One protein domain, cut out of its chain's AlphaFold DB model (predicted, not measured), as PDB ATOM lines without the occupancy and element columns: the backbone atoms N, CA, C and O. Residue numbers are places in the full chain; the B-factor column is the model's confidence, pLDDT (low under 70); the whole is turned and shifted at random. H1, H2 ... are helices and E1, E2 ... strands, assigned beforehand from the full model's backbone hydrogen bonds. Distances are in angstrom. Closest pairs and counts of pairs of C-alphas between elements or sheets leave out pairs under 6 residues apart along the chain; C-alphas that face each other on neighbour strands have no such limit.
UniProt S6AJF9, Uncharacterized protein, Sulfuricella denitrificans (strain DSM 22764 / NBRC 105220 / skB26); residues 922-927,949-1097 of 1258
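This is residues 922 to 927 and 949 to 1097 of the 1258 residues of an uncharacterized protein of Sulfuricella denitrificans (strain DSM 22764 / NBRC 105220 / skB26) (UniProt S6AJF9). Little of this domain is regular: two small three-stranded sheets, E1-E5-E6 and E2-E4-E3, adjoin at few points amid long loops, with the short helix H1 on the second sheet. The printed part has 155 residues, 45 in named elements, ordered H1 E1 E2 E3 E4 E5 E6, mostly strand; both sheets are antiparallel. It is compact, radius of gyration of the C-alphas 16.1 A, spans 47 by 42 by 32 A.

H1, residues 962 to 965, too short for an O i to N i+4 pair, is on the sheet of E2, 998 to 1000, E4, 1020 to 1029, and E3, 1013 to 1017; its closest C-alphas to E3 are Ala 962 and Thr 1013, 5.2 A. E4 bends by 54 degrees at residue 1026, pairing with E3 in a hairpin, N 1022 to O 1015 2.8 A, and with E2, N 1028 to O 999 3.0 A. E5, 1039 to 1046, pairs with E1, 986 to 989, N 988 to O 1043 3.0 A, and in a hairpin with E6, 1086 to 1096, N 1042 to O 1093 2.8 A.

H1 begins at C-alpha 962 (252.161, 292.792, 330.836). E4 measures 27.2 A and E6 24.6 A, ending at C-alpha 1096 (256.374, 319.131, 323.617).

The farthest C-alphas, Asn 952 and Thr 1034, are 49.3 A apart. Residues 928 to 948 are cut out, a 33.6 A gap between C-alphas 927 and 949. The links H1 to E1, E2 to E3 and E5 to E6 are long. Confidence is under 70 at 20 residues, among them 1074 to 1085.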
ATOM      1  N   GLY A 922     249.681 309.618 311.712       56.97
ATOM      2  CA  GLY A 922     249.192 310.313 310.515       56.97
ATOM      3  C   GLY A 922     249.812 311.690 310.259       56.97
ATOM      4  O   GLY A 922     249.430 312.347 309.291       56.97
ATOM      5  N   GLN A 923     250.729 312.163 311.110       62.72
ATOM      6  CA  GLN A 923     251.360 313.480 310.954       62.72
ATOM      7  C   GLN A 923     252.661 313.416 310.149       62.72
ATOM      8  O   GLN A 923     253.469 312.507 310.315       62.72
ATOM      9  N   ALA A 924     252.904 314.445 309.325       58.94
ATOM     10  CA  ALA A 924     254.149 314.588 308.559       58.94
ATOM     11  C   ALA A 924     255.395 314.704 309.461       58.94
ATOM     12  O   ALA A 924     256.492 314.333 309.053       58.94
ATOM     13  N   VAL A 925     255.217 315.209 310.690       65.94
ATOM     14  CA  VAL A 925     256.232 315.228 311.751       65.94
ATOM     15  C   VAL A 925     255.596 314.653 313.024       65.94
ATOM     16  O   VAL A 925     254.864 315.383 313.699       65.94
ATOM     17  N   PRO A 926     255.827 313.366 313.346       81.12
ATOM     18  CA  PRO A 926     255.263 312.721 314.533       81.12
ATOM     19  C   PRO A 926     255.685 313.429 315.828       81.12
ATOM     20  O   PRO A 926     256.879 313.630 316.064       81.12
ATOM     21  N   PHE A 927     254.723 313.808 316.673       93.38
ATOM     22  CA  PHE A 927     254.977 314.471 317.956       93.38
ATOM     23  C   PHE A 927     253.855 314.180 318.954       93.38
ATOM     24  O   PHE A 927     252.716 313.961 318.559       93.38
ATOM     25  N   VAL A 949     265.754 281.915 317.050       93.38
ATOM     26  CA  VAL A 949     264.531 282.218 317.814       93.38
ATOM     27  C   VAL A 949     264.033 280.956 318.519       93.38
ATOM     28  O   VAL A 949     263.758 279.955 317.858       93.38
ATOM     29  N   THR A 950     263.870 281.020 319.842       96.44
ATOM     30  CA  THR A 950     263.318 279.920 320.648       96.44
ATOM     31  C   THR A 950     261.794 279.937 320.580       96.44
ATOM     32  O   THR A 950     261.119 280.614 321.366       96.44
ATOM     33  N   GLN A 951     261.233 279.205 319.624       95.88
ATOM     34  CA  GLN A 951     259.810 279.218 319.295       95.88
ATOM     35  C   GLN A 951     258.920 278.691 320.427       95.88
ATOM     36  O   GLN A 951     257.753 279.079 320.528       95.88
ATOM     37  N   ASN A 952     259.460 277.842 321.301       96.38
ATOM     38  CA  ASN A 952     258.726 277.232 322.410       96.38
ATOM     39  C   ASN A 952     258.610 278.131 323.639       96.38
ATOM     40  O   ASN A 952     257.973 277.742 324.621       96.38
ATOM     41  N   TYR A 953     259.192 279.332 323.606       96.94
ATOM     42  CA  TYR A 953     258.986 280.335 324.644       96.94
ATOM     43  C   TYR A 953     257.585 280.961 324.519       96.94
ATOM     44  O   TYR A 953     257.400 282.071 324.021       96.94
ATOM     45  N   ILE A 954     256.576 280.188 324.926       93.81
ATOM     46  CA  ILE A 954     255.141 280.498 324.860       93.81
ATOM     47  C   ILE A 954     254.403 279.901 326.068       93.81
ATOM     48  O   ILE A 954     254.925 279.029 326.767       93.81
ATOM     49  N   GLY A 955     253.158 280.331 326.297       91.75
ATOM     50  CA  GLY A 955     252.303 279.789 327.359       91.75
ATOM     51  C   GLY A 955     253.009 279.795 328.717       91.75
ATOM     52  O   GLY A 955     253.636 280.781 329.085       91.75
ATOM     53  N   ASN A 956     252.983 278.666 329.429       91.94
ATOM     54  CA  ASN A 956     253.634 278.551 330.738       91.94
ATOM     55  C   ASN A 956     255.167 278.645 330.698       91.94
ATOM     56  O   ASN A 956     255.769 278.792 331.759       91.94
ATOM     57  N   PHE A 957     255.809 278.518 329.533       94.06
ATOM     58  CA  PHE A 957     257.258 278.685 329.393       94.06
ATOM     59  C   PHE A 957     257.655 280.156 329.253       94.06
ATOM     60  O   PHE A 957     258.760 280.504 329.654       94.06
ATOM     61  N   ALA A 958     256.762 281.013 328.747       94.94
ATOM     62  CA  ALA A 958     256.990 282.449 328.691       94.94
ATOM     63  C   ALA A 958     256.737 283.079 330.068       94.94
ATOM     64  O   ALA A 958     255.670 282.910 330.657       94.94
ATOM     65  N   LYS A 959     257.730 283.795 330.598       93.94
ATOM     66  CA  LYS A 959     257.724 284.316 331.976       93.94
ATOM     67  C   LYS A 959     257.677 285.838 332.059       93.94
ATOM     68  O   LYS A 959     257.869 286.385 333.140       93.94
ATOM     69  N   LEU A 960     257.450 286.514 330.935       94.38
ATOM     70  CA  LEU A 960     257.286 287.962 330.853       94.38
ATOM     71  C   LEU A 960     255.863 288.286 330.385       94.38
ATOM     72  O   LEU A 960     255.477 287.893 329.285       94.38
ATOM     73  N   ASP A 961     255.097 289.000 331.206       94.00
ATOM     74  CA  ASP A 961     253.671 289.260 331.008       94.00
ATOM     75  C   ASP A 961     253.289 290.678 331.473       94.00
ATOM     76  O   ASP A 961     253.491 291.067 332.625       94.00
ATOM     77  N   ALA A 962     252.680 291.452 330.575       92.94
ATOM     78  CA  ALA A 962     252.161 292.792 330.836       92.94
ATOM     79  C   ALA A 962     251.120 292.827 331.962       92.94
ATOM     80  O   ALA A 962     251.053 293.823 332.685       92.94
ATOM     81  N   ALA A 963     250.328 291.765 332.140       91.00
ATOM     82  CA  ALA A 963     249.343 291.689 333.215       91.00
ATOM     83  C   ALA A 963     250.010 291.623 334.599       91.00
ATOM     84  O   ALA A 963     249.506 292.222 335.547       91.00
ATOM     85  N   VAL A 964     251.165 290.952 334.702       91.44
ATOM     86  CA  VAL A 964     251.958 290.866 335.940       91.44
ATOM     87  C   VAL A 964     252.657 292.194 336.235       91.44
ATOM     88  O   VAL A 964     252.681 292.629 337.383       91.44
ATOM     89  N   LEU A 965     253.162 292.875 335.201       90.25
ATOM     90  CA  LEU A 965     253.761 294.213 335.321       90.25
ATOM     91  C   LEU A 965     252.745 295.286 335.763       90.25
ATOM     92  O   LEU A 965     253.114 296.310 336.351       90.25
ATOM     93  N   GLY A 966     251.457 295.079 335.464       87.12
ATOM     94  CA  GLY A 966     250.360 295.962 335.855       87.12
ATOM     95  C   GLY A 966     250.534 297.385 335.320       87.12
ATOM     96  O   GLY A 966     250.832 297.590 334.147       87.12
ATOM     97  N   THR A 967     250.352 298.390 336.179       83.81
ATOM     98  CA  THR A 967     250.604 299.815 335.869       83.81
ATOM     99  C   THR A 967     251.650 300.439 336.801       83.81
ATOM    100  O   THR A 967     251.710 301.662 336.933       83.81
ATOM    101  N   GLY A 968     252.414 299.603 337.514       81.56
ATOM    102  CA  GLY A 968     253.358 300.008 338.557       81.56
ATOM    103  C   GLY A 968     254.764 300.336 338.041       81.56
ATOM    104  O   GLY A 968     254.989 300.520 336.845       81.56
ATOM    105  N   GLY A 969     255.726 300.398 338.964       83.12
ATOM    106  CA  GLY A 969     257.122 300.753 338.669       83.12
ATOM    107  C   GLY A 969     257.878 299.747 337.790       83.12
ATOM    108  O   GLY A 969     258.869 300.120 337.162       83.12
ATOM    109  N   ASP A 970     257.402 298.506 337.677       89.00
ATOM    110  CA  ASP A 970     258.075 297.429 336.933       89.00
ATOM    111  C   ASP A 970     258.149 297.682 335.420       89.00
ATOM    112  O   ASP A 970     259.026 297.164 334.725       89.00
ATOM    113  N   TRP A 971     257.307 298.578 334.901       91.38
ATOM    114  CA  TRP A 971     257.447 299.081 333.537       91.38
ATOM    115  C   TRP A 971     258.716 299.907 333.316       91.38
ATOM    116  O   TRP A 971     259.202 299.951 332.190       91.38
ATOM    117  N   PHE A 972     259.273 300.539 334.349       89.31
ATOM    118  CA  PHE A 972     260.343 301.543 334.229       89.31
ATOM    119  C   PHE A 972     261.673 301.103 334.855       89.31
ATOM    120  O   PHE A 972     262.741 301.536 334.404       89.31
ATOM    121  N   ASN A 973     261.612 300.217 335.851       81.25
ATOM    122  CA  ASN A 973     262.767 299.705 336.582       81.25
ATOM    123  C   ASN A 973     263.702 298.884 335.679       81.25
ATOM    124  O   ASN A 973     263.284 297.911 335.056       81.25
ATOM    125  N   THR A 974     264.982 299.252 335.651       66.50
ATOM    126  CA  THR A 974     266.081 298.420 335.135       66.50
ATOM    127  C   THR A 974     266.669 297.635 336.303       66.50
ATOM    128  O   THR A 974     267.047 298.233 337.306       66.50
ATOM    129  N   GLY A 975     266.715 296.303 336.211       64.81
ATOM    130  CA  GLY A 975     267.252 295.465 337.294       64.81
ATOM    131  C   GLY A 975     266.277 295.222 338.452       64.81
ATOM    132  O   GLY A 975     266.676 295.255 339.614       64.81
ATOM    133  N   CYS A 976     265.002 294.971 338.141       69.44
ATOM    134  CA  CYS A 976     264.039 294.439 339.107       69.44
ATOM    135  C   CYS A 976     264.594 293.194 339.836       69.44
ATOM    136  O   CYS A 976     265.440 292.471 339.298       69.44
ATOM    137  N   ALA A 977     264.145 292.956 341.075       73.56
ATOM    138  CA  ALA A 977     264.660 291.893 341.940       73.56
ATOM    139  C   ALA A 977     264.711 290.520 341.233       73.56
ATOM    140  O   ALA A 977     263.894 290.202 340.359       73.56
ATOM    141  N   ALA A 978     265.660 289.662 341.622       65.62
ATOM    142  CA  ALA A 978     265.660 288.269 341.176       65.62
ATOM    143  C   ALA A 978     264.277 287.651 341.461       65.62
ATOM    144  O   ALA A 978     263.747 287.880 342.543       65.62
ATOM    145  N   SER A 979     263.690 286.924 340.498       76.94
ATOM    146  CA  SER A 979     262.297 286.418 340.484       76.94
ATOM    147  C   SER A 979     261.163 287.390 340.110       76.94
ATOM    148  O   SER A 979     260.014 286.963 340.026       76.94
ATOM    149  N   THR A 980     261.454 288.656 339.802       84.69
ATOM    150  CA  THR A 980     260.450 289.629 339.318       84.69
ATOM    151  C   THR A 980     260.632 289.971 337.839       84.69
ATOM    152  O   THR A 980     261.722 289.801 337.289       84.69
ATOM    153  N   GLN A 981     259.551 290.429 337.206       92.06
ATOM    154  CA  GLN A 981     259.515 290.846 335.805       92.06
ATOM    155  C   GLN A 981     259.651 292.366 335.709       92.06
ATOM    156  O   GLN A 981     259.101 293.084 336.540       92.06
ATOM    157  N   CYS A 982     260.331 292.869 334.684       91.50
ATOM    158  CA  CYS A 982     260.350 294.298 334.384       91.50
ATOM    159  C   CYS A 982     260.581 294.563 332.900       91.50
ATOM    160  O   CYS A 982     261.180 293.751 332.200       91.50
ATOM    161  N   MET A 983     260.119 295.716 332.414       92.50
ATOM    162  CA  MET A 983     260.350 296.150 331.025       92.50
ATOM    163  C   MET A 983     261.499 297.130 330.893       92.50
ATOM    164  O   MET A 983     262.038 297.299 329.797       92.50
ATOM    165  N   GLY A 984     261.832 297.816 331.986       91.00
ATOM    166  CA  GLY A 984     262.853 298.840 331.985       91.00
ATOM    167  C   GLY A 984     262.654 299.832 330.845       91.00
ATOM    168  O   GLY A 984     263.586 300.022 330.071       91.00
ATOM    169  N   LEU A 985     261.509 300.519 330.749       93.25
ATOM    170  CA  LEU A 985     261.280 301.651 329.836       93.25
ATOM    171  C   LEU A 985     261.939 302.938 330.331       93.25
ATOM    172  O   LEU A 985     261.773 303.328 331.487       93.25
ATOM    173  N   GLY A 986     262.697 303.593 329.458       92.25
ATOM    174  CA  GLY A 986     263.441 304.807 329.780       92.25
ATOM    175  C   GLY A 986     263.460 305.788 328.620       92.25
ATOM    176  O   GLY A 986     263.255 305.406 327.466       92.25
ATOM    177  N   ALA A 987     263.701 307.056 328.942       93.06
ATOM    178  CA  ALA A 987     263.727 308.144 327.977       93.06
ATOM    179  C   ALA A 987     264.874 309.116 328.260       93.06
ATOM    180  O   ALA A 987     265.145 309.454 329.416       93.06
ATOM    181  N   VAL A 988     265.520 309.598 327.198       91.75
ATOM    182  CA  VAL A 988     266.640 310.547 327.280       91.75
ATOM    183  C   VAL A 988     266.665 311.481 326.071       91.75
ATOM    184  O   VAL A 988     266.436 311.064 324.931       91.75
ATOM    185  N   ASN A 989     266.943 312.763 326.312       91.56
ATOM    186  CA  ASN A 989     267.142 313.768 325.268       91.56
ATOM    187  C   ASN A 989     268.523 314.416 325.424       91.56
ATOM    188  O   ASN A 989     268.757 315.169 326.370       91.56
ATOM    189  N   GLY A 990     269.456 314.091 324.524       85.44
ATOM    190  CA  GLY A 990     270.858 314.485 324.683       85.44
ATOM    191  C   GLY A 990     271.433 313.932 325.989       85.44
ATOM    192  O   GLY A 990     271.494 312.721 326.161       85.44
ATOM    193  N   THR A 991     271.810 314.817 326.911       83.19
ATOM    194  CA  THR A 991     272.301 314.480 328.261       83.19
ATOM    195  C   THR A 991     271.221 314.568 329.348       83.19
ATOM    196  O   THR A 991     271.511 314.339 330.523       83.19
ATOM    197  N   THR A 992     269.979 314.907 328.988       88.69
ATOM    198  CA  THR A 992     268.861 315.062 329.931       88.69
ATOM    199  C   THR A 992     268.126 313.732 330.093       88.69
ATOM    200  O   THR A 992     267.358 313.332 329.215       88.69
ATOM    201  N   GLY A 993     268.346 313.051 331.221       88.94
ATOM    202  CA  GLY A 993     267.610 311.839 331.593       88.94
ATOM    203  C   GLY A 993     266.171 312.164 332.001       88.94
ATOM    204  O   GLY A 993     265.941 313.003 332.871       88.94
ATOM    205  N   LEU A 994     265.194 311.509 331.371       92.62
ATOM    206  CA  LEU A 994     263.759 311.796 331.526       92.62
ATOM    207  C   LEU A 994     262.937 310.576 331.963       92.62
ATOM    208  O   LEU A 994     261.728 310.690 332.156       92.62
ATOM    209  N   SER A 995     263.579 309.426 332.182       91.00
ATOM    210  CA  SER A 995     262.931 308.164 332.572       91.00
ATOM    211  C   SER A 995     262.019 308.292 333.801       91.00
ATOM    212  O   SER A 995     260.923 307.743 333.799       91.00
ATOM    213  N   GLY A 996     262.404 309.082 334.812       90.44
ATOM    214  CA  GLY A 996     261.596 309.295 336.026       90.44
ATOM    215  C   GLY A 996     260.282 310.062 335.813       90.44
ATOM    216  O   GLY A 996     259.473 310.162 336.729       90.44
ATOM    217  N   ARG A 997     260.057 310.611 334.613       93.62
ATOM    218  CA  ARG A 997     258.808 311.286 334.228       93.62
ATOM    219  C   ARG A 997     257.886 310.395 333.403       93.62
ATOM    220  O   ARG A 997     256.792 310.838 333.058       93.62
ATOM    221  N   LEU A 998     258.308 309.182 333.057       94.31
ATOM    222  CA  LEU A 998     257.452 308.239 332.352       94.31
ATOM    223  C   LEU A 998     256.415 307.648 333.309       94.31
ATOM    224  O   LEU A 998     256.696 307.382 334.474       94.31
ATOM    225  N   SER A 999     255.199 307.446 332.810       94.50
ATOM    226  CA  SER A 999     254.157 306.715 333.535       94.50
ATOM    227  C   SER A 999     253.220 305.993 332.573       94.50
ATOM    228  O   SER A 999     253.040 306.423 331.431       94.50
ATOM    229  N   ILE A1000     252.641 304.883 333.038       94.44
ATOM    230  CA  ILE A1000     251.611 304.149 332.302       94.44
ATOM    231  C   ILE A1000     250.298 304.912 332.428       94.44
ATOM    232  O   ILE A1000     249.917 305.358 333.511       94.44
ATOM    233  N   VAL A1001     249.600 305.061 331.310       92.38
ATOM    234  CA  VAL A1001     248.280 305.680 331.274       92.38
ATOM    235  C   VAL A1001     247.242 304.622 331.632       92.38
ATOM    236  O   VAL A1001     247.176 303.568 331.004       92.38
ATOM    237  N   GLY A1002     246.451 304.892 332.672       86.81
ATOM    238  CA  GLY A1002     245.421 303.971 333.147       86.81
ATOM    239  C   GLY A1002     244.339 303.711 332.097       86.81
ATOM    240  O   GLY A1002     243.980 304.600 331.320       86.81
ATOM    241  N   ALA A1003     243.798 302.491 332.096       87.12
ATOM    242  CA  ALA A1003     242.707 302.110 331.207       87.12
ATOM    243  C   ALA A1003     241.494 303.036 331.398       87.12
ATOM    244  O   ALA A1003     241.091 303.314 332.528       87.12
ATOM    245  N   GLY A1004     240.919 303.517 330.294       84.00
ATOM    246  CA  GLY A1004     239.762 304.416 330.317       84.00
ATOM    247  C   GLY A1004     240.070 305.878 330.667       84.00
ATOM    248  O   GLY A1004     239.141 306.680 330.703       84.00
ATOM    249  N   ALA A1005     241.339 306.255 330.880       84.88
ATOM    250  CA  ALA A1005     241.717 307.658 331.097       84.88
ATOM    251  C   ALA A1005     241.491 308.540 329.852       84.88
ATOM    252  O   ALA A1005     241.212 309.728 329.984       84.88
ATOM    253  N   TYR A1006     241.584 307.948 328.658       86.00
ATOM    254  CA  TYR A1006     241.250 308.571 327.377       86.00
ATOM    255  C   TYR A1006     240.459 307.577 326.517       86.00
ATOM    256  O   TYR A1006     240.548 306.360 326.710       86.00
ATOM    257  N   ALA A1007     239.704 308.083 325.539       78.50
ATOM    258  CA  ALA A1007     239.041 307.230 324.558       78.50
ATOM    259  C   ALA A1007     240.089 306.418 323.772       78.50
ATOM    260  O   ALA A1007     241.094 306.964 323.332       78.50
ATOM    261  N   GLY A1008     239.879 305.106 323.631       75.75
ATOM    262  CA  GLY A1008     240.817 304.216 322.930       75.75
ATOM    263  C   GLY A1008     242.034 303.753 323.744       75.75
ATOM    264  O   GLY A1008     242.771 302.887 323.274       75.75
ATOM    265  N   VAL A1009     242.223 304.243 324.978       86.00
ATOM    266  CA  VAL A1009     243.323 303.816 325.860       86.00
ATOM    267  C   VAL A1009     242.913 302.609 326.707       86.00
ATOM    268  O   VAL A1009     242.114 302.710 327.643       86.00
ATOM    269  N   GLY A1010     243.488 301.454 326.369       87.06
ATOM    270  CA  GLY A1010     243.336 300.194 327.098       87.06
ATOM    271  C   GLY A1010     244.451 299.928 328.113       87.06
ATOM    272  O   GLY A1010     245.493 300.589 328.103       87.06
ATOM    273  N   ALA A1011     244.229 298.923 328.967       90.31
ATOM    274  CA  ALA A1011     245.254 298.390 329.862       90.31
ATOM    275  C   ALA A1011     246.432 297.800 329.061       90.31
ATOM    276  O   ALA A1011     246.235 297.400 327.909       90.31
ATOM    277  N   PRO A1012     247.641 297.719 329.644       94.12
ATOM    278  CA  PRO A1012     248.745 297.033 328.995       94.12
ATOM    279  C   PRO A1012     248.415 295.566 328.702       94.12
ATOM    280  O   PRO A1012     247.796 294.885 329.518       94.12
ATOM    281  N   THR A1013     248.844 295.076 327.543       94.56
ATOM    282  CA  THR A1013     248.594 293.696 327.104       94.56
ATOM    283  C   THR A1013     249.863 293.065 326.563       94.56
ATOM    284  O   THR A1013     250.684 293.757 325.956       94.56
ATOM    285  N   SER A1014     249.983 291.748 326.701       95.44
ATOM    286  CA  SER A1014     251.030 290.976 326.042       95.44
ATOM    287  C   SER A1014     250.529 289.649 325.499       95.44
ATOM    288  O   SER A1014     249.630 289.039 326.071       95.44
ATOM    289  N   SER A1015     251.151 289.181 324.423       94.31
ATOM    290  CA  SER A1015     250.930 287.841 323.877       94.31
ATOM    291  C   SER A1015     252.228 287.273 323.327       94.31
ATOM    292  O   SER A1015     252.930 287.977 322.602       94.31
ATOM    293  N   TRP A1016     252.507 286.004 323.612       94.75
ATOM    294  CA  TRP A1016     253.651 285.277 323.065       94.75
ATOM    295  C   TRP A1016     253.204 284.279 322.004       94.75
ATOM    296  O   TRP A1016     252.317 283.462 322.256       94.75
ATOM    297  N   ALA A1017     253.845 284.323 320.840       92.06
ATOM    298  CA  ALA A1017     253.661 283.358 319.766       92.06
ATOM    299  C   ALA A1017     255.011 283.078 319.096       92.06
ATOM    300  O   ALA A1017     255.729 284.014 318.758       92.06
ATOM    301  N   ALA A1018     255.353 281.797 318.928       88.88
ATOM    302  CA  ALA A1018     256.598 281.351 318.296       88.88
ATOM    303  C   ALA A1018     257.856 282.092 318.806       88.88
ATOM    304  O   ALA A1018     258.702 282.513 318.022       88.88
ATOM    305  N   GLY A1019     257.973 282.277 320.127       92.31
ATOM    306  CA  GLY A1019     259.125 282.947 320.740       92.31
ATOM    307  C   GLY A1019     259.148 284.472 320.605       92.31
ATOM    308  O   GLY A1019     260.133 285.091 321.000       92.31
ATOM    309  N   VAL A1020     258.084 285.091 320.083       96.69
ATOM    310  CA  VAL A1020     257.944 286.550 319.967       96.69
ATOM    311  C   VAL A1020     256.786 287.041 320.833       96.69
ATOM    312  O   VAL A1020     255.628 286.666 320.645       96.69
ATOM    313  N   GLY A1021     257.107 287.906 321.787       94.56
ATOM    314  CA  GLY A1021     256.189 288.581 322.685       94.56
ATOM    315  C   GLY A1021     255.820 289.957 322.148       94.56
ATOM    316  O   GLY A1021     256.682 290.820 322.006       94.56
ATOM    317  N   THR A1022     254.540 290.190 321.875       96.50
ATOM    318  CA  THR A1022     254.023 291.516 321.512       96.50
ATOM    319  C   THR A1022     253.475 292.194 322.752       96.50
ATOM    320  O   THR A1022     252.492 291.716 323.307       96.50
ATOM    321  N   PHE A1023     254.075 293.304 323.172       95.94
ATOM    322  CA  PHE A1023     253.649 294.098 324.324       95.94
ATOM    323  C   PHE A1023     253.080 295.424 323.845       95.94
ATOM    324  O   PHE A1023     253.716 296.134 323.068       95.94
ATOM    325  N   THR A1024     251.894 295.778 324.325       94.31
ATOM    326  CA  THR A1024     251.270 297.076 324.059       94.31
ATOM    327  C   THR A1024     251.044 297.805 325.370       94.31
ATOM    328  O   THR A1024     250.471 297.234 326.295       94.31
ATOM    329  N   ALA A1025     251.459 299.067 325.446       94.31
ATOM    330  CA  ALA A1025     251.202 299.924 326.598       94.31
ATOM    331  C   ALA A1025     251.029 301.381 326.169       94.31
ATOM    332  O   ALA A1025     251.720 301.858 325.270       94.31
ATOM    333  N   HIS A1026     250.131 302.102 326.838       94.06
ATOM    334  CA  HIS A1026     250.014 303.547 326.680       94.06
ATOM    335  C   HIS A1026     250.893 304.223 327.728       94.06
ATOM    336  O   HIS A1026     250.732 303.993 328.927       94.06
ATOM    337  N   VAL A1027     251.838 305.037 327.275       95.31
ATOM    338  CA  VAL A1027     252.824 305.725 328.110       95.31
ATOM    339  C   VAL A1027     252.657 307.225 327.926       95.31
ATOM    340  O   VAL A1027     252.247 307.685 326.868       95.31
ATOM    341  N   LYS A1028     252.978 308.014 328.944       94.62
ATOM    342  CA  LYS A1028     253.088 309.471 328.824       94.62
ATOM    343  C   LYS A1028     254.356 309.971 329.496       94.62
ATOM    344  O   LYS A1028     254.846 309.354 330.443       94.62
ATOM    345  N   LEU A1029     254.854 311.111 329.024       96.50
ATOM    346  CA  LEU A1029     255.878 311.887 329.719       96.50
ATOM    347  C   LEU A1029     255.187 312.972 330.549       96.50
ATOM    348  O   LEU A1029     254.582 313.873 329.975       96.50
ATOM    349  N   ASN A1030     255.269 312.896 331.876       95.75
ATOM    350  CA  ASN A1030     254.556 313.809 332.770       95.75
ATOM    351  C   ASN A1030     255.064 315.254 332.651       95.75
ATOM    352  O   ASN A1030     256.277 315.483 332.558       95.75
ATOM    353  N   ARG A1031     254.166 316.247 332.692       93.62
ATOM    354  CA  ARG A1031     254.549 317.673 332.719       93.62
ATOM    355  C   ARG A1031     255.202 318.052 334.047       93.62
ATOM    356  O   ARG A1031     254.831 317.559 335.107       93.62
ATOM    357  N   ASN A1032     256.142 318.990 333.976       91.88
ATOM    358  CA  ASN A1032     256.637 319.709 335.145       91.88
ATOM    359  C   ASN A1032     255.736 320.912 335.469       91.88
ATOM    360  O   ASN A1032     254.938 321.361 334.646       91.88
ATOM    361  N   SER A1033     255.885 321.471 336.672       88.44
ATOM    362  CA  SER A1033     255.179 322.696 337.081       88.44
ATOM    363  C   SER A1033     255.610 323.930 336.271       88.44
ATOM    364  O   SER A1033     254.825 324.864 336.088       88.44
ATOM    365  N   THR A1034     256.840 323.922 335.754       90.94
ATOM    366  CA  THR A1034     257.397 324.906 334.818       90.94
ATOM    367  C   THR A1034     257.521 324.306 333.413       90.94
ATOM    368  O   THR A1034     257.941 323.153 333.313       90.94
ATOM    369  N   PRO A1035     257.219 325.057 332.332       94.06
ATOM    370  CA  PRO A1035     257.416 324.572 330.970       94.06
ATOM    371  C   PRO A1035     258.876 324.245 330.685       94.06
ATOM    372  O   PRO A1035     259.773 324.999 331.061       94.06
ATOM    373  N   ASP A1036     259.090 323.142 329.982       94.25
ATOM    374  CA  ASP A1036     260.394 322.663 329.549       94.25
ATOM    375  C   ASP A1036     260.327 322.019 328.154       94.25
ATOM    376  O   ASP A1036     259.267 321.929 327.527       94.25
ATOM    377  N   GLY A1037     261.491 321.635 327.628       92.69
ATOM    378  CA  GLY A1037     261.643 321.219 326.235       92.69
ATOM    379  C   GLY A1037     261.738 322.409 325.262       92.69
ATOM    380  O   GLY A1037     262.062 323.522 325.686       92.69
ATOM    381  N   PRO A1038     261.477 322.197 323.957       93.38
ATOM    382  CA  PRO A1038     260.947 320.976 323.353       93.38
ATOM    383  C   PRO A1038     262.001 319.867 323.345       93.38
ATOM    384  O   PRO A1038     263.174 320.122 323.093       93.38
ATOM    385  N   TYR A1039     261.584 318.628 323.595       95.06
ATOM    386  CA  TYR A1039     262.476 317.480 323.466       95.06
ATOM    387  C   TYR A1039     262.344 316.915 322.058       95.06
ATOM    388  O   TYR A1039     261.404 316.179 321.762       95.06
ATOM    389  N   GLN A1040     263.268 317.308 321.185       92.50
ATOM    390  CA  GLN A1040     263.326 316.831 319.804       92.50
ATOM    391  C   GLN A1040     264.093 315.520 319.725       92.50
ATOM    392  O   GLN A1040     265.161 315.411 320.328       92.50
ATOM    393  N   LEU A1041     263.586 314.536 318.980       89.50
ATOM    394  CA  LEU A1041     264.192 313.197 318.912       89.50
ATOM    395  C   LEU A1041     264.431 312.585 320.310       89.50
ATOM    396  O   LEU A1041     265.491 312.011 320.576       89.50
ATOM    397  N   LEU A1042     263.465 312.723 321.227       93.38
ATOM    398  CA  LEU A1042     263.497 312.057 322.531       93.38
ATOM    399  C   LEU A1042     263.618 310.549 322.309       93.38
ATOM    400  O   LEU A1042     262.708 309.931 321.757       93.38
ATOM    401  N   LYS A1043     264.751 309.971 322.716       92.69
ATOM    402  CA  LYS A1043     265.044 308.551 322.524       92.69
ATOM    403  C   LYS A1043     264.355 307.748 323.608       92.69
ATOM    404  O   LYS A1043     264.538 308.041 324.789       92.69
ATOM    405  N   PHE A1044     263.629 306.719 323.199       93.62
ATOM    406  CA  PHE A1044     263.044 305.730 324.093       93.62
ATOM    407  C   PHE A1044     263.795 304.414 323.970       93.62
ATOM    408  O   PHE A1044     264.147 303.981 322.869       93.62
ATOM    409  N   GLY A1045     264.013 303.761 325.104       93.38
ATOM    410  CA  GLY A1045     264.588 302.428 325.143       93.38
ATOM    411  C   GLY A1045     263.938 301.542 326.187       93.38
ATOM    412  O   GLY A1045     263.283 302.036 327.108       93.38
ATOM    413  N   ALA A1046     264.142 300.238 326.042       93.69
ATOM    414  CA  ALA A1046     263.682 299.241 326.999       93.69
ATOM    415  C   ALA A1046     264.756 298.192 327.334       93.69
ATOM    416  O   ALA A1046     265.660 297.946 326.535       93.69
ATOM    417  N   MET A1047     264.644 297.567 328.506       91.25
ATOM    418  CA  MET A1047     265.454 296.424 328.935       91.25
ATOM    419  C   MET A1047     264.543 295.390 329.611       91.25
ATOM    420  O   MET A1047     264.460 295.351 330.840       91.25
ATOM    421  N   PRO A1048     263.810 294.582 328.822       93.75
ATOM    422  CA  PRO A1048     262.937 293.564 329.372       93.75
ATOM    423  C   PRO A1048     263.744 292.511 330.124       93.75
ATOM    424  O   PRO A1048     264.827 292.098 329.695       93.75
ATOM    425  N   ARG A1049     263.192 292.065 331.246       92.06
ATOM    426  CA  ARG A1049     263.694 290.959 332.046       92.06
ATOM    427  C   ARG A1049     262.522 290.145 332.564       92.06
ATOM    428  O   ARG A1049     261.605 290.701 333.167       92.06
ATOM    429  N   ASP A1050     262.558 288.840 332.338       94.19
ATOM    430  CA  ASP A1050     261.542 287.932 332.865       94.19
ATOM    431  C   ASP A1050     261.843 287.502 334.315       94.19
ATOM    432  O   ASP A1050     262.900 287.813 334.876       94.19
ATOM    433  N   SER A1051     260.921 286.764 334.940       91.25
ATOM    434  CA  SER A1051     261.113 286.287 336.316       91.25
ATOM    435  C   SER A1051     262.228 285.243 336.460       91.25
ATOM    436  O   SER A1051     262.617 284.916 337.578       91.25
ATOM    437  N   GLU A1052     262.759 284.705 335.363       91.69
ATOM    438  CA  GLU A1052     263.824 283.692 335.352       91.69
ATOM    439  C   GLU A1052     265.198 284.289 335.030       91.69
ATOM    440  O   GLU A1052     266.214 283.597 335.083       91.69
ATOM    441  N   GLY A1053     265.250 285.603 334.805       90.50
ATOM    442  CA  GLY A1053     266.473 286.356 334.574       90.50
ATOM    443  C   GLY A1053     266.908 286.421 333.113       90.50
ATOM    444  O   GLY A1053     268.011 286.907 332.857       90.50
ATOM    445  N   VAL A1054     266.073 285.987 332.166       94.19
ATOM    446  CA  VAL A1054     266.307 286.209 330.735       94.19
ATOM    447  C   VAL A1054     266.169 287.702 330.461       94.19
ATOM    448  O   VAL A1054     265.175 288.316 330.845       94.19
ATOM    449  N   THR A1055     267.176 288.306 329.835       93.69
ATOM    450  CA  THR A1055     267.201 289.737 329.510       93.69
ATOM    451  C   THR A1055     268.035 289.993 328.254       93.69
ATOM    452  O   THR A1055     268.500 289.054 327.609       93.69
ATOM    453  N   LEU A1056     268.192 291.258 327.873       92.19
ATOM    454  CA  LEU A1056     269.042 291.661 326.758       92.19
ATOM    455  C   LEU A1056     270.531 291.444 327.083       92.19
ATOM    456  O   LEU A1056     270.940 291.638 328.232       92.19
ATOM    457  N   PRO A1057     271.376 291.155 326.081       90.62
ATOM    458  CA  PRO A1057     272.822 291.159 326.263       90.62
ATOM    459  C   PRO A1057     273.337 292.538 326.714       90.62
ATOM    460  O   PRO A1057     272.886 293.583 326.233       90.62
ATOM    461  N   GLY A1058     274.309 292.540 327.631       85.19
ATOM    462  CA  GLY A1058     274.923 293.763 328.158       85.19
ATOM    463  C   GLY A1058     275.737 294.548 327.112       85.19
ATOM    464  O   GLY A1058     276.041 294.025 326.037       85.19
ATOM    465  N   PRO A1059     276.145 295.795 327.416       80.25
ATOM    466  CA  PRO A1059     276.760 296.708 326.440       80.25
ATOM    467  C   PRO A1059     278.110 296.207 325.896       80.25
ATOM    468  O   PRO A1059     278.453 296.459 324.737       80.25
ATOM    469  N   ALA A1060     278.851 295.447 326.710       80.25
ATOM    470  CA  ALA A1060     280.126 294.829 326.343       80.25
ATOM    471  C   ALA A1060     279.980 293.557 325.484       80.25
ATOM    472  O   ALA A1060     280.983 293.033 325.001       80.25
ATOM    473  N   SER A1061     278.757 293.052 325.283       81.19
ATOM    474  CA  SER A1061     278.526 291.858 324.469       81.19
ATOM    475  C   SER A1061     278.908 292.090 322.999       81.19
ATOM    476  O   SER A1061     278.788 293.200 322.461       81.19
ATOM    477  N   ALA A1062     279.359 291.029 322.328       76.62
ATOM    478  CA  ALA A1062     279.536 291.004 320.874       76.62
ATOM    479  C   ALA A1062     278.204 290.800 320.123       76.62
ATOM    480  O   ALA A1062     278.146 291.002 318.913       76.62
ATOM    481  N   ASP A1063     277.147 290.440 320.850       82.44
ATOM    482  CA  ASP A1063     275.804 290.177 320.343       82.44
ATOM    483  C   ASP A1063     275.157 291.424 319.707       82.44
ATOM    484  O   ASP A1063     275.290 292.550 320.199       82.44
ATOM    485  N   THR A1064     274.428 291.233 318.609       82.12
ATOM    486  CA  THR A1064     273.743 292.312 317.875       82.12
ATOM    487  C   THR A1064     272.489 292.836 318.596       82.12
ATOM    488  O   THR A1064     272.089 293.999 318.429       82.12
ATOM    489  N   HIS A1065     271.897 292.024 319.470       87.69
ATOM    490  CA  HIS A1065     270.727 292.333 320.290       87.69
ATOM    491  C   HIS A1065     271.063 293.137 321.545       87.69
ATOM    492  O   HIS A1065     270.150 293.596 322.233       87.69
ATOM    493  N   LYS A1066     272.346 293.401 321.808       87.19
ATOM    494  CA  LYS A1066     272.794 294.148 322.983       87.19
ATOM    495  C   LYS A1066     272.142 295.515 323.158       87.19
ATOM    496  O   LYS A1066     271.730 296.171 322.188       87.19
ATOM    497  N   VAL A1067     272.116 295.960 324.408       88.62
ATOM    498  CA  VAL A1067     271.753 297.329 324.794       88.62
ATOM    499  C   VAL A1067     272.673 298.361 324.125       88.62
ATOM    500  O   VAL A1067     273.861 298.124 323.911       88.62
ATOM    501  N   ASN A1068     272.108 299.507 323.746       88.31
ATOM    502  CA  ASN A1068     272.810 300.562 323.001       88.31
ATOM    503  C   ASN A1068     272.320 301.990 323.317       88.31
ATOM    504  O   ASN A1068     272.634 302.931 322.584       88.31
ATOM    505  N   LEU A1069     271.547 302.162 324.390       87.12
ATOM    506  CA  LEU A1069     271.072 303.448 324.885       87.12
ATOM    507  C   LEU A1069     271.328 303.539 326.386       87.12
ATOM    508  O   LEU A1069     270.807 302.729 327.145       87.12
ATOM    509  N   ASP A1070     272.063 304.562 326.804       85.38
ATOM    510  CA  ASP A1070     272.124 304.974 328.204       85.38
ATOM    511  C   ASP A1070     271.042 306.037 328.440       85.38
ATOM    512  O   ASP A1070     271.015 307.062 327.757       85.38
ATOM    513  N   ALA A1071     270.113 305.760 329.356       82.88
ATOM    514  CA  ALA A1071     269.006 306.659 329.684       82.88
ATOM    515  C   ALA A1071     269.270 307.522 330.938       82.88
ATOM    516  O   ALA A1071     268.332 308.111 331.491       82.88
ATOM    517  N   THR A1072     270.523 307.586 331.399       80.56
ATOM    518  CA  THR A1072     270.965 308.334 332.585       80.56
ATOM    519  C   THR A1072     271.335 309.777 332.238       80.56
ATOM    520  O   THR A1072     271.823 310.081 331.152       80.56
ATOM    521  N   ALA A1073     271.109 310.703 333.174       76.25
ATOM    522  CA  ALA A1073     271.529 312.087 332.997       76.25
ATOM    523  C   ALA A1073     273.066 312.211 333.004       76.25
ATOM    524  O   ALA A1073     273.729 311.682 333.893       76.25
ATOM    525  N   GLY A1074     273.621 312.957 332.044       65.69
ATOM    526  CA  GLY A1074     275.042 313.329 332.014       65.69
ATOM    527  C   GLY A1074     276.036 312.239 331.594       65.69
ATOM    528  O   GLY A1074     277.233 312.513 331.609       65.69
ATOM    529  N   ASN A1075     275.577 311.048 331.198       60.66
ATOM    530  CA  ASN A1075     276.439 309.928 330.821       60.66
ATOM    531  C   ASN A1075     276.231 309.522 329.348       60.66
ATOM    532  O   ASN A1075     275.185 309.780 328.751       60.66
ATOM    533  N   THR A1076     277.262 308.946 328.732       59.53
ATOM    534  CA  THR A1076     277.203 308.354 327.390       59.53
ATOM    535  C   THR A1076     277.440 306.855 327.502       59.53
ATOM    536  O   THR A1076     278.189 306.413 328.365       59.53
ATOM    537  N   LEU A1077     276.888 306.063 326.578       62.00
ATOM    538  CA  LEU A1077     277.065 304.604 326.572       62.00
ATOM    539  C   LEU A1077     278.547 304.166 326.643       62.00
ATOM    540  O   LEU A1077     278.858 303.106 327.168       62.00
ATOM    541  N   ALA A1078     279.470 304.984 326.123       56.28
ATOM    542  CA  ALA A1078     280.906 304.710 326.155       56.28
ATOM    543  C   ALA A1078     281.558 304.946 327.533       56.28
ATOM    544  O   ALA A1078     282.626 304.400 327.801       56.28
ATOM    545  N   SER A1079     280.941 305.758 328.394       52.78
ATOM    546  CA  SER A1079     281.448 306.125 329.720       52.78
ATOM    547  C   SER A1079     280.813 305.329 330.869       52.78
ATOM    548  O   SER A1079     281.270 305.479 331.998       52.78
ATOM    549  N   ASN A1080     279.842 304.445 330.584       54.91
ATOM    550  CA  ASN A1080     279.245 303.507 331.544       54.91
ATOM    551  C   ASN A1080     279.240 302.051 331.034       54.91
ATOM    552  O   ASN A1080     278.214 301.534 330.599       54.91
ATOM    553  N   PRO A1081     280.385 301.355 331.019       52.50
ATOM    554  CA  PRO A1081     280.432 299.959 330.586       52.50
ATOM    555  C   PRO A1081     279.897 298.968 331.640       52.50
ATOM    556  O   PRO A1081     279.877 297.768 331.372       52.50
ATOM    557  N   ASP A1082     279.519 299.441 332.834       48.28
ATOM    558  CA  ASP A1082     279.247 298.620 334.020       48.28
ATOM    559  C   ASP A1082     277.825 298.036 334.106       48.28
ATOM    560  O   ASP A1082     277.573 297.199 334.976       48.28
ATOM    561  N   GLY A1083     276.923 298.372 333.176       53.62
ATOM    562  CA  GLY A1083     275.618 297.714 333.085       53.62
ATOM    563  C   GLY A1083     274.539 298.329 333.983       53.62
ATOM    564  O   GLY A1083     273.577 297.641 334.347       53.62
ATOM    565  N   THR A1084     274.684 299.600 334.370       60.09
ATOM    566  CA  THR A1084     273.671 300.330 335.133       60.09
ATOM    567  C   THR A1084     272.833 301.259 334.233       60.09
ATOM    568  O   THR A1084     273.307 302.262 333.711       60.09
ATOM    569  N   ASN A1085     271.527 300.966 334.110       69.69
ATOM    570  CA  ASN A1085     270.505 301.722 333.347       69.69
ATOM    571  C   ASN A1085     270.566 301.667 331.801       69.69
ATOM    572  O   ASN A1085     269.865 302.453 331.146       69.69
ATOM    573  N   GLU A1086     271.305 300.740 331.193       84.50
ATOM    574  CA  GLU A1086     271.340 300.579 329.735       84.50
ATOM    575  C   GLU A1086     270.088 299.886 329.200       84.50
ATOM    576  O   GLU A1086     269.470 299.024 329.823       84.50
ATOM    577  N   ARG A1087     269.690 300.292 327.998       89.31
ATOM    578  CA  ARG A1087     268.471 299.852 327.318       89.31
ATOM    579  C   ARG A1087     268.765 299.630 325.838       89.31
ATOM    580  O   ARG A1087     269.727 300.169 325.289       89.31
ATOM    581  N   LYS A1088     267.928 298.859 325.149       92.19
ATOM    582  CA  LYS A1088     267.895 298.856 323.680       92.19
ATOM    583  C   LYS A1088     267.131 300.085 323.206       92.19
ATOM    584  O   LYS A1088     265.993 300.282 323.623       92.19
ATOM    585  N   LEU A1089     267.740 300.893 322.345       92.00
ATOM    586  CA  LEU A1089     267.076 301.978 321.628       92.00
ATOM    587  C   LEU A1089     265.959 301.403 320.749       92.00
ATOM    588  O   LEU A1089     266.210 300.507 319.946       92.00
ATOM    589  N   LEU A1090     264.754 301.950 320.884       91.94
ATOM    590  CA  LEU A1090     263.574 301.508 320.144       91.94
ATOM    591  C   LEU A1090     263.226 302.488 319.027       91.94
ATOM    592  O   LEU A1090     263.172 302.125 317.859       91.94
ATOM    593  N   PHE A1091     263.000 303.744 319.404       89.75
ATOM    594  CA  PHE A1091     262.575 304.817 318.515       89.75
ATOM    595  C   PHE A1091     262.930 306.175 319.131       89.75
ATOM    596  O   PHE A1091     263.344 306.275 320.293       89.75
ATOM    597  N   ALA A1092     262.745 307.229 318.343       91.31
ATOM    598  CA  ALA A1092     262.811 308.607 318.801       91.31
ATOM    599  C   ALA A1092     261.549 309.358 318.365       91.31
ATOM    600  O   ALA A1092     261.014 309.088 317.291       91.31
ATOM    601  N   THR A1093     261.065 310.287 319.187       91.56
ATOM    602  CA  THR A1093     259.894 311.115 318.859       91.56
ATOM    603  C   THR A1093     260.002 312.507 319.475       91.56
ATOM    604  O   THR A1093     260.760 312.715 320.423       91.56
ATOM    605  N   ASP A1094     259.258 313.470 318.941       93.94
ATOM    606  CA  ASP A1094     259.189 314.816 319.495       93.94
ATOM    607  C   ASP A1094     258.173 314.879 320.639       93.94
ATOM    608  O   ASP A1094     256.999 314.551 320.465       93.94
ATOM    609  N   VAL A1095     258.598 315.378 321.801       96.06
ATOM    610  CA  VAL A1095     257.706 315.607 322.948       96.06
ATOM    611  C   VAL A1095     257.724 317.075 323.351       96.06
ATOM    612  O   VAL A1095     258.784 317.681 323.533       96.06
ATOM    613  N   ARG A1096     256.538 317.675 323.477       96.50
ATOM    614  CA  ARG A1096     256.374 319.131 323.617       96.50
ATOM    615  C   ARG A1096     255.531 319.498 324.831       96.50
ATOM    616  O   ARG A1096     254.506 318.883 325.098       96.50
ATOM    617  N   PHE A1097     255.905 320.553 325.546       97.62
ATOM    618  CA  PHE A1097     255.039 321.124 326.574       97.62
ATOM    619  C   PHE A1097     253.973 322.009 325.909       97.62
ATOM    620  O   PHE A1097     254.299 323.072 325.373       97.62
TER     621      PHE A1097